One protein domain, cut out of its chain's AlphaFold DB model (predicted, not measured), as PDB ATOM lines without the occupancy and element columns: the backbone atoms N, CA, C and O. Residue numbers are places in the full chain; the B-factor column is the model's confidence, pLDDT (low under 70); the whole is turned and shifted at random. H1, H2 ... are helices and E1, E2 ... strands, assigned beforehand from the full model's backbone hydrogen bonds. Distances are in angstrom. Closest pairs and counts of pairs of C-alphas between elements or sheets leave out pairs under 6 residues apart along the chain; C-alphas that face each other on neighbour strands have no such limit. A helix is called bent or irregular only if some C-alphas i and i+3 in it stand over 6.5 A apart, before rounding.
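This is residues 9 to 79 of the 102 residues of the protein "Helicase protein" of Ancylostoma duodenale (UniProt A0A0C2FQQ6). With little regular structure, this model is a long loop, residues 13 to 48, that folds back on itself, with the bent two-stranded hairpin of E1 and E2 at one end of its length. A four-residue helix, H1, comes before the loop, and H2 follows the hairpin. The printed part has 71 residues, 28 in named elements, ordered H1, E1, E2, H2; the class is mixed. It is loose, with a radius of gyration of the C-alphas of 16.1 A, and elongated, spanning 55 by 29 by 20 A.

H1, residues 9 to 12, is too short for an O i to N i+4 pair; its one O i to N i+3 pair is out of range. E1, residues 49 to 56, and E2, residues 61 to 68, form an antiparallel hairpin at 150 degrees, with N 50 and O 67 within hydrogen-bond range at 2.8 A. E1 bends by 52 degrees at residue 53, E2 by 50 degrees at residue 64. In H2, residues 71 to 78, every O i to N i+4 pair is within range. H1 is apart from E2 and H2, and E1 from H2.

H1 begins at C-alpha 9 (39.284, 4.696, 5.295). E1 is 20.1 A long, E2 21.2 A and H2 10.3 A, ending at C-alpha 78 (16.376, -2.210, -9.301).

The C-alphas farthest apart, of Ser 20 and Gly 58, are 55.2 A apart. The printed part has no cut; the link H1 to E1 is long. Mean pLDDT of the printed part is 71.5, with 29 residues under 70, among them 30 to 37 and 72 to 79.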
ATOM      1  N   GLU A   9      39.682   4.961   3.909       83.94
ATOM      2  CA  GLU A   9      39.284   4.696   5.295       83.94
ATOM      3  C   GLU A   9      37.851   5.167   5.593       83.94
ATOM      4  O   GLU A   9      37.141   4.581   6.407       83.94
ATOM      5  N   GLU A  10      37.397   6.249   4.955       81.75
ATOM      6  CA  GLU A  10      36.021   6.731   5.090       81.75
ATOM      7  C   GLU A  10      35.021   5.894   4.297       81.75
ATOM      8  O   GLU A  10      33.869   5.743   4.726       81.75
ATOM      9  N   GLN A  11      35.452   5.358   3.155       79.88
ATOM     10  CA  GLN A  11      34.667   4.412   2.373       79.88
ATOM     11  C   GLN A  11      34.537   3.083   3.120       79.88
ATOM     12  O   GLN A  11      33.431   2.557   3.190       79.88
ATOM     13  N   ASP A  12      35.590   2.608   3.786       84.12
ATOM     14  CA  ASP A  12      35.586   1.333   4.513       84.12
ATOM     15  C   ASP A  12      34.572   1.285   5.665       84.12
ATOM     16  O   ASP A  12      33.977   0.239   5.932       84.12
ATOM     17  N   LYS A  13      34.246   2.437   6.269       82.00
ATOM     18  CA  LYS A  13      33.193   2.552   7.302       82.00
ATOM     19  C   LYS A  13      31.827   2.052   6.836       82.00
ATOM     20  O   LYS A  13      30.939   1.789   7.646       82.00
ATOM     21  N   VAL A  14      31.594   1.960   5.524       77.31
ATOM     22  CA  VAL A  14      30.338   1.417   4.995       77.31
ATOM     23  C   VAL A  14      30.267  -0.101   5.068       77.31
ATOM     24  O   VAL A  14      29.175  -0.631   4.881       77.31
ATOM     25  N   PHE A  15      31.357  -0.796   5.391       80.56
ATOM     26  CA  PHE A  15      31.375  -2.236   5.656       80.56
ATOM     27  C   PHE A  15      31.187  -2.563   7.142       80.56
ATOM     28  O   PHE A  15      30.696  -3.643   7.459       80.56
ATOM     29  N   ASP A  16      31.418  -1.605   8.043       82.94
ATOM     30  CA  ASP A  16      31.247  -1.798   9.487       82.94
ATOM     31  C   ASP A  16      29.820  -2.215   9.870       82.94
ATOM     32  O   ASP A  16      28.819  -1.714   9.340       82.94
ATOM     33  N   VAL A  17      29.705  -3.136  10.824       78.75
ATOM     34  CA  VAL A  17      28.409  -3.588  11.343       78.75
ATOM     35  C   VAL A  17      27.827  -2.510  12.256       78.75
ATOM     36  O   VAL A  17      28.493  -2.016  13.164       78.75
ATOM     37  N   ALA A  18      26.561  -2.147  12.031       77.31
ATOM     38  CA  ALA A  18      25.880  -1.202  12.908       77.31
ATOM     39  C   ALA A  18      25.631  -1.825  14.298       77.31
ATOM     40  O   ALA A  18      25.285  -3.008  14.379       77.31
ATOM     41  N   PRO A  19      25.755  -1.047  15.389       84.00
ATOM     42  CA  PRO A  19      25.429  -1.512  16.733       84.00
ATOM     43  C   PRO A  19      23.996  -2.048  16.848       84.00
ATOM     44  O   PRO A  19      23.091  -1.620  16.126       84.00
ATOM     45  N   SER A  20      23.769  -2.957  17.802       82.69
ATOM     46  CA  SER A  20      22.438  -3.521  18.058       82.69
ATOM     47  C   SER A  20      21.410  -2.421  18.343       82.69
ATOM     48  O   SER A  20      21.678  -1.479  19.086       82.69
ATOM     49  N   GLY A  21      20.229  -2.533  17.732       80.81
ATOM     50  CA  GLY A  21      19.159  -1.538  17.841       80.81
ATOM     51  C   GLY A  21      19.307  -0.318  16.922       80.81
ATOM     52  O   GLY A  21      18.375   0.481  16.845       80.81
ATOM     53  N   VAL A  22      20.412  -0.181  16.178       80.56
ATOM     54  CA  VAL A  22      20.629   0.920  15.226       80.56
ATOM     55  C   VAL A  22      20.506   0.417  13.790       80.56
ATOM     56  O   VAL A  22      21.070  -0.606  13.408       80.56
ATOM     57  N   ARG A  23      19.773   1.159  12.951       77.88
ATOM     58  CA  ARG A  23      19.675   0.865  11.518       77.88
ATOM     59  C   ARG A  23      20.809   1.550  10.759       77.88
ATOM     60  O   ARG A  23      20.922   2.772  10.781       77.88
ATOM     61  N   LYS A  24      21.588   0.763  10.018       76.25
ATOM     62  CA  LYS A  24      22.595   1.269   9.079       76.25
ATOM     63  C   LYS A  24      21.912   1.958   7.895       76.25
ATOM     64  O   LYS A  24      21.054   1.360   7.248       76.25
ATOM     65  N   CYS A  25      22.299   3.197   7.609       76.44
ATOM     66  CA  CYS A  25      21.877   3.934   6.418       76.44
ATOM     67  C   CYS A  25      23.119   4.400   5.661       76.44
ATOM     68  O   CYS A  25      24.035   4.964   6.259       76.44
ATOM     69  N   ILE A  26      23.161   4.146   4.355       73.44
ATOM     70  CA  ILE A  26      24.322   4.436   3.517       73.44
ATOM     71  C   ILE A  26      23.865   5.348   2.392       73.44
ATOM     72  O   ILE A  26      23.036   4.976   1.569       73.44
ATOM     73  N   LEU A  27      24.421   6.554   2.363       75.38
ATOM     74  CA  LEU A  27      24.237   7.485   1.258       75.38
ATOM     75  C   LEU A  27      25.333   7.227   0.226       75.38
ATOM     76  O   LEU A  27      26.518   7.274   0.576       75.38
ATOM     77  N   SER A  28      24.937   6.951  -1.017       69.38
ATOM     78  CA  SER A  28      25.858   6.725  -2.128       69.38
ATOM     79  C   SER A  28      25.374   7.380  -3.420       69.38
ATOM     80  O   SER A  28      24.176   7.591  -3.621       69.38
ATOM     81  N   THR A  29      26.338   7.719  -4.273       71.19
ATOM     82  CA  THR A  29      26.131   8.131  -5.663       71.19
ATOM     83  C   THR A  29      26.106   6.909  -6.589       71.19
ATOM     84  O   THR A  29      26.041   5.764  -6.148       71.19
ATOM     85  N   ASN A  30      26.210   7.132  -7.896       62.88
ATOM     86  CA  ASN A  30      26.377   6.076  -8.895       62.88
ATOM     87  C   ASN A  30      27.651   5.221  -8.715       62.88
ATOM     88  O   ASN A  30      27.823   4.256  -9.443       62.88
ATOM     89  N   ILE A  31      28.538   5.520  -7.760       65.12
ATOM     90  CA  ILE A  31      29.693   4.659  -7.446       65.12
ATOM     91  C   ILE A  31      29.235   3.311  -6.899       65.12
ATOM     92  O   ILE A  31      29.838   2.291  -7.219       65.12
ATOM     93  N   ALA A  32      28.143   3.290  -6.129       58.84
ATOM     94  CA  ALA A  32      27.578   2.027  -5.693       58.84
ATOM     95  C   ALA A  32      27.077   1.193  -6.874       58.84
ATOM     96  O   ALA A  32      27.096  -0.017  -6.735       58.84
ATOM     97  N   GLU A  33      26.657   1.789  -8.007       56.12
ATOM     98  CA  GLU A  33      26.036   1.127  -9.182       56.12
ATOM     99  C   GLU A  33      26.881  -0.013  -9.766       56.12
ATOM    100  O   GLU A  33      26.349  -0.982 -10.300       56.12
ATOM    101  N   THR A  34      28.200   0.072  -9.618       52.88
ATOM    102  CA  THR A  34      29.143  -0.932 -10.102       52.88
ATOM    103  C   THR A  34      30.004  -1.446  -8.952       52.88
ATOM    104  O   THR A  34      30.980  -0.808  -8.566       52.88
ATOM    105  N   SER A  35      29.668  -2.648  -8.474       53.69
ATOM    106  CA  SER A  35      30.595  -3.583  -7.813       53.69
ATOM    107  C   SER A  35      30.892  -3.414  -6.315       53.69
ATOM    108  O   SER A  35      31.918  -3.917  -5.860       53.69
ATOM    109  N   VAL A  36      30.006  -2.803  -5.518       65.38
ATOM    110  CA  VAL A  36      30.133  -2.823  -4.044       65.38
ATOM    111  C   VAL A  36      28.974  -3.589  -3.403       65.38
ATOM    112  O   VAL A  36      27.859  -3.081  -3.307       65.38
ATOM    113  N   THR A  37      29.252  -4.801  -2.918       64.75
ATOM    114  CA  THR A  37      28.299  -5.602  -2.133       64.75
ATOM    115  C   THR A  37      28.452  -5.266  -0.652       64.75
ATOM    116  O   THR A  37      29.541  -5.394  -0.098       64.75
ATOM    117  N   ILE A  38      27.373  -4.830   0.002       71.31
ATOM    118  CA  ILE A  38      27.379  -4.484   1.432       71.31
ATOM    119  C   ILE A  38      26.427  -5.408   2.175       71.31
ATOM    120  O   ILE A  38      25.222  -5.273   2.038       71.31
ATOM    121  N   ASP A  39      26.911  -6.308   3.016       66.69
ATOM    122  CA  ASP A  39      26.009  -7.251   3.680       66.69
ATOM    123  C   ASP A  39      24.962  -6.567   4.584       66.69
ATOM    124  O   ASP A  39      25.206  -5.545   5.236       66.69
ATOM    125  N   GLY A  40      23.757  -7.147   4.622       68.31
ATOM    126  CA  GLY A  40      22.681  -6.726   5.525       68.31
ATOM    127  C   GLY A  40      21.764  -5.605   5.020       68.31
ATOM    128  O   GLY A  40      20.919  -5.132   5.786       68.31
ATOM    129  N   ILE A  41      21.855  -5.181   3.755       71.25
ATOM    130  CA  ILE A  41      20.885  -4.221   3.203       71.25
ATOM    131  C   ILE A  41      19.591  -4.925   2.788       71.25
ATOM    132  O   ILE A  41      19.579  -5.846   1.976       71.25
ATOM    133  N   ARG A  42      18.473  -4.439   3.334       65.94
ATOM    134  CA  ARG A  42      17.125  -4.970   3.084       65.94
ATOM    135  C   ARG A  42      16.264  -4.073   2.191       65.94
ATOM    136  O   ARG A  42      15.279  -4.544   1.632       65.94
ATOM    137  N   PHE A  43      16.614  -2.796   2.077       62.91
ATOM    138  CA  PHE A  43      15.825  -1.794   1.367       62.91
ATOM    139  C   PHE A  43      16.728  -0.892   0.540       62.91
ATOM    140  O   PHE A  43      17.828  -0.557   0.972       62.91
ATOM    141  N   VAL A  44      16.218  -0.480  -0.615       65.94
ATOM    142  CA  VAL A  44      16.859   0.462  -1.527       65.94
ATOM    143  C   VAL A  44      15.897   1.612  -1.781       65.94
ATOM    144  O   VAL A  44      14.706   1.396  -2.005       65.94
ATOM    145  N   ILE A  45      16.433   2.828  -1.743       67.38
ATOM    146  CA  ILE A  45      15.736   4.044  -2.145       67.38
ATOM    147  C   ILE A  45      16.569   4.662  -3.267       67.38
ATOM    148  O   ILE A  45      17.751   4.946  -3.066       67.38
ATOM    149  N   ASP A  46      15.955   4.820  -4.438       67.19
ATOM    150  CA  ASP A  46      16.545   5.476  -5.606       67.19
ATOM    151  C   ASP A  46      15.829   6.809  -5.842       67.19
ATOM    152  O   ASP A  46      14.599   6.851  -5.920       67.19
ATOM    153  N   SER A  47      16.588   7.901  -5.959       66.88
ATOM    154  CA  SER A  47      16.029   9.216  -6.289       66.88
ATOM    155  C   SER A  47      15.549   9.324  -7.742       66.88
ATOM    156  O   SER A  47      14.848  10.277  -8.083       66.88
ATOM    157  N   GLY A  48      15.918   8.377  -8.613       64.69
ATOM    158  CA  GLY A  48      15.555   8.379 -10.034       64.69
ATOM    159  C   GLY A  48      16.273   9.463 -10.842       64.69
ATOM    160  O   GLY A  48      15.908   9.749 -11.985       64.69
ATOM    161  N   LYS A  49      17.306  10.081 -10.264       68.31
ATOM    162  CA  LYS A  49      18.089  11.139 -10.902       68.31
ATOM    163  C   LYS A  49      19.550  10.745 -11.034       68.31
ATOM    164  O   LYS A  49      20.011   9.822 -10.365       68.31
ATOM    165  N   VAL A  50      20.263  11.411 -11.935       70.19
ATOM    166  CA  VAL A  50      21.702  11.270 -12.163       70.19
ATOM    167  C   VAL A  50      22.346  12.625 -12.435       70.19
ATOM    168  O   VAL A  50      21.824  13.418 -13.210       70.19
ATOM    169  N   ASN A  51      23.486  12.898 -11.799       71.38
ATOM    170  CA  ASN A  51      24.294  14.072 -12.109       71.38
ATOM    171  C   ASN A  51      25.275  13.706 -13.220       71.38
ATOM    172  O   ASN A  51      26.149  12.865 -13.018       71.38
ATOM    173  N   LEU A  52      25.123  14.326 -14.388       74.06
ATOM    174  CA  LEU A  52      26.002  14.119 -15.537       74.06
ATOM    175  C   LEU A  52      26.684  15.427 -15.911       74.06
ATOM    176  O   LEU A  52      26.126  16.518 -15.761       74.06
ATOM    177  N   ILE A  53      27.901  15.309 -16.428       77.00
ATOM    178  CA  ILE A  53      28.596  16.443 -17.017       77.00
ATOM    179  C   ILE A  53      27.962  16.714 -18.382       77.00
ATOM    180  O   ILE A  53      28.092  15.926 -19.317       77.00
ATOM    181  N   LYS A  54      27.253  17.837 -18.489       80.25
ATOM    182  CA  LYS A  54      26.716  18.348 -19.745       80.25
ATOM    183  C   LYS A  54      27.750  19.271 -20.373       80.25
ATOM    184  O   LYS A  54      28.170  20.249 -19.753       80.25
ATOM    185  N   HIS A  55      28.135  18.974 -21.607       75.94
ATOM    186  CA  HIS A  55      28.990  19.853 -22.392       75.94
ATOM    187  C   HIS A  55      28.128  20.876 -23.142       75.94
ATOM    188  O   HIS A  55      27.226  20.491 -23.890       75.94
ATOM    189  N   GLU A  56      28.376  22.171 -22.934       77.31
ATOM    190  CA  GLU A  56      27.718  23.230 -23.702       77.31
ATOM    191  C   GLU A  56      28.569  23.622 -24.909       77.31
ATOM    192  O   GLU A  56      29.611  24.267 -24.797       77.31
ATOM    193  N   THR A  57      28.080  23.255 -26.093       73.50
ATOM    194  CA  THR A  57      28.772  23.425 -27.378       73.50
ATOM    195  C   THR A  57      29.057  24.890 -27.732       73.50
ATOM    196  O   THR A  57      29.909  25.149 -28.572       73.50
ATOM    197  N   GLY A  58      28.364  25.845 -27.099       75.06
ATOM    198  CA  GLY A  58      28.541  27.282 -27.336       75.06
ATOM    199  C   GLY A  58      29.606  27.962 -26.468       75.06
ATOM    200  O   GLY A  58      30.119  29.002 -26.864       75.06
ATOM    201  N   SER A  59      29.948  27.402 -25.304       73.62
ATOM    202  CA  SER A  59      30.860  28.032 -24.330       73.62
ATOM    203  C   SER A  59      32.118  27.208 -24.043       73.62
ATOM    204  O   SER A  59      32.980  27.658 -23.292       73.62
ATOM    205  N   GLY A  60      32.211  25.981 -24.579       75.31
ATOM    206  CA  GLY A  60      33.294  25.034 -24.280       75.31
ATOM    207  C   GLY A  60      33.346  24.611 -22.808       75.31
ATOM    208  O   GLY A  60      34.308  23.981 -22.372       75.31
ATOM    209  N   THR A  61      32.329  24.976 -22.022       76.56
ATOM    210  CA  THR A  61      32.287  24.727 -20.586       76.56
ATOM    211  C   THR A  61      31.537  23.432 -20.305       76.56
ATOM    212  O   THR A  61      30.517  23.105 -20.917       76.56
ATOM    213  N   GLN A  62      32.058  22.684 -19.340       78.75
ATOM    214  CA  GLN A  62      31.434  21.490 -18.795       78.75
ATOM    215  C   GLN A  62      30.677  21.867 -17.520       78.75
ATOM    216  O   GLN A  62      31.260  22.429 -16.594       78.75
ATOM    217  N   LYS A  63      29.379  21.561 -17.465       77.69
ATOM    218  CA  LYS A  63      28.532  21.831 -16.300       77.69
ATOM    219  C   LYS A  63      27.963  20.537 -15.744       77.69
ATOM    220  O   LYS A  63      27.316  19.782 -16.466       77.69
ATOM    221  N   LEU A  64      28.123  20.317 -14.442       73.69
ATOM    222  CA  LEU A  64      27.420  19.243 -13.748       73.69
ATOM    223  C   LEU A  64      25.933  19.607 -13.653       73.69
ATOM    224  O   LEU A  64      25.580  20.625 -13.057       73.69
ATOM    225  N   SER A  65      25.073  18.819 -14.293       72.69
ATOM    226  CA  SER A  65      23.625  19.038 -14.309       72.69
ATOM    227  C   SER A  65      22.890  17.766 -13.902       72.69
ATOM    228  O   SER A  65      23.344  16.657 -14.184       72.69
ATOM    229  N   GLU A  66      21.755  17.940 -13.232       74.31
ATOM    230  CA  GLU A  66      20.891  16.845 -12.801       74.31
ATOM    231  C   GLU A  66      19.948  16.435 -13.942       74.31
ATOM    232  O   GLU A  66      19.300  17.278 -14.566       74.31
ATOM    233  N   PHE A  67      19.862  15.135 -14.205       72.75
ATOM    234  CA  PHE A  67      19.017  14.531 -15.230       72.75
ATOM    235  C   PHE A  67      18.189  13.392 -14.647       72.75
ATOM    236  O   PHE A  67      18.566  12.773 -13.653       72.75
ATOM    237  N   TRP A  68      17.072  13.076 -15.297       73.31
ATOM    238  CA  TRP A  68      16.336  11.846 -15.025       73.31
ATOM    239  C   TRP A  68      17.109  10.643 -15.546       73.31
ATOM    240  O   TRP A  68      17.718  10.700 -16.618       73.31
ATOM    241  N   VAL A  69      17.079   9.549 -14.793       67.88
ATOM    242  CA  VAL A  69      17.710   8.313 -15.248       67.88
ATOM    243  C   VAL A  69      16.931   7.668 -16.376       67.88
ATOM    244  O   VAL A  69      15.705   7.743 -16.441       67.88
ATOM    245  N   SER A  70      17.662   6.997 -17.264       68.38
ATOM    246  CA  SER A  70      17.039   6.156 -18.277       68.38
ATOM    247  C   SER A  70      16.320   4.974 -17.621       68.38
ATOM    248  O   SER A  70      16.697   4.528 -16.535       68.38
ATOM    249  N   LYS A  71      15.319   4.415 -18.309       70.12
ATOM    250  CA  LYS A  71      14.625   3.206 -17.845       70.12
ATOM    251  C   LYS A  71      15.590   2.032 -17.635       70.12
ATOM    252  O   LYS A  71      15.485   1.349 -16.630       70.12
ATOM    253  N   ALA A  72      16.565   1.856 -18.529       66.75
ATOM    254  CA  ALA A  72      17.580   0.810 -18.405       66.75
ATOM    255  C   ALA A  72      18.448   0.992 -17.147       66.75
ATOM    256  O   ALA A  72      18.691   0.031 -16.425       66.75
ATOM    257  N   SER A  73      18.853   2.230 -16.843       64.56
ATOM    258  CA  SER A  73      19.596   2.550 -15.618       64.56
ATOM    259  C   SER A  73      18.744   2.335 -14.364       64.56
ATOM    260  O   SER A  73      19.232   1.802 -13.376       64.56
ATOM    261  N   ALA A  74      17.459   2.703 -14.402       65.25
ATOM    262  CA  ALA A  74      16.530   2.419 -13.309       65.25
ATOM    263  C   ALA A  74      16.349   0.906 -13.090       65.25
ATOM    264  O   ALA A  74      16.351   0.444 -11.953       65.25
ATOM    265  N   ASP A  75      16.243   0.122 -14.166       67.00
ATOM    266  CA  ASP A  75      16.124  -1.338 -14.097       67.00
ATOM    267  C   ASP A  75      17.412  -1.985 -13.553       67.00
ATOM    268  O   ASP A  75      17.345  -2.919 -12.753       67.00
ATOM    269  N   GLN A  76      18.584  -1.443 -13.894       64.06
ATOM    270  CA  GLN A  76      19.868  -1.881 -13.340       64.06
ATOM    271  C   GLN A  76      19.993  -1.553 -11.844       64.06
ATOM    272  O   GLN A  76      20.433  -2.401 -11.073       64.06
ATOM    273  N   ARG A  77      19.523  -0.373 -11.411       62.88
ATOM    274  CA  ARG A  77      19.432   0.005  -9.985       62.88
ATOM    275  C   ARG A  77      18.434  -0.848  -9.209       62.88
ATOM    276  O   ARG A  77      18.598  -1.048  -8.008       62.88
ATOM    277  N   LYS A  78      17.395  -1.338  -9.888       58.88
ATOM    278  CA  LYS A  78      16.376  -2.210  -9.301       58.88
ATOM    279  C   LYS A  78      16.919  -3.614  -9.044       58.88
ATOM    280  O   LYS A  78      16.601  -4.181  -8.002       58.88
ATOM    281  N   GLY A  79      17.744  -4.132  -9.956       54.47
ATOM    282  CA  GLY A  79      18.370  -5.450  -9.856       54.47
ATOM    283  C   GLY A  79      17.374  -6.620  -9.778       54.47
ATOM    284  O   GLY A  79      16.189  -6.472  -9.474       54.47
TER     285      GLY A  79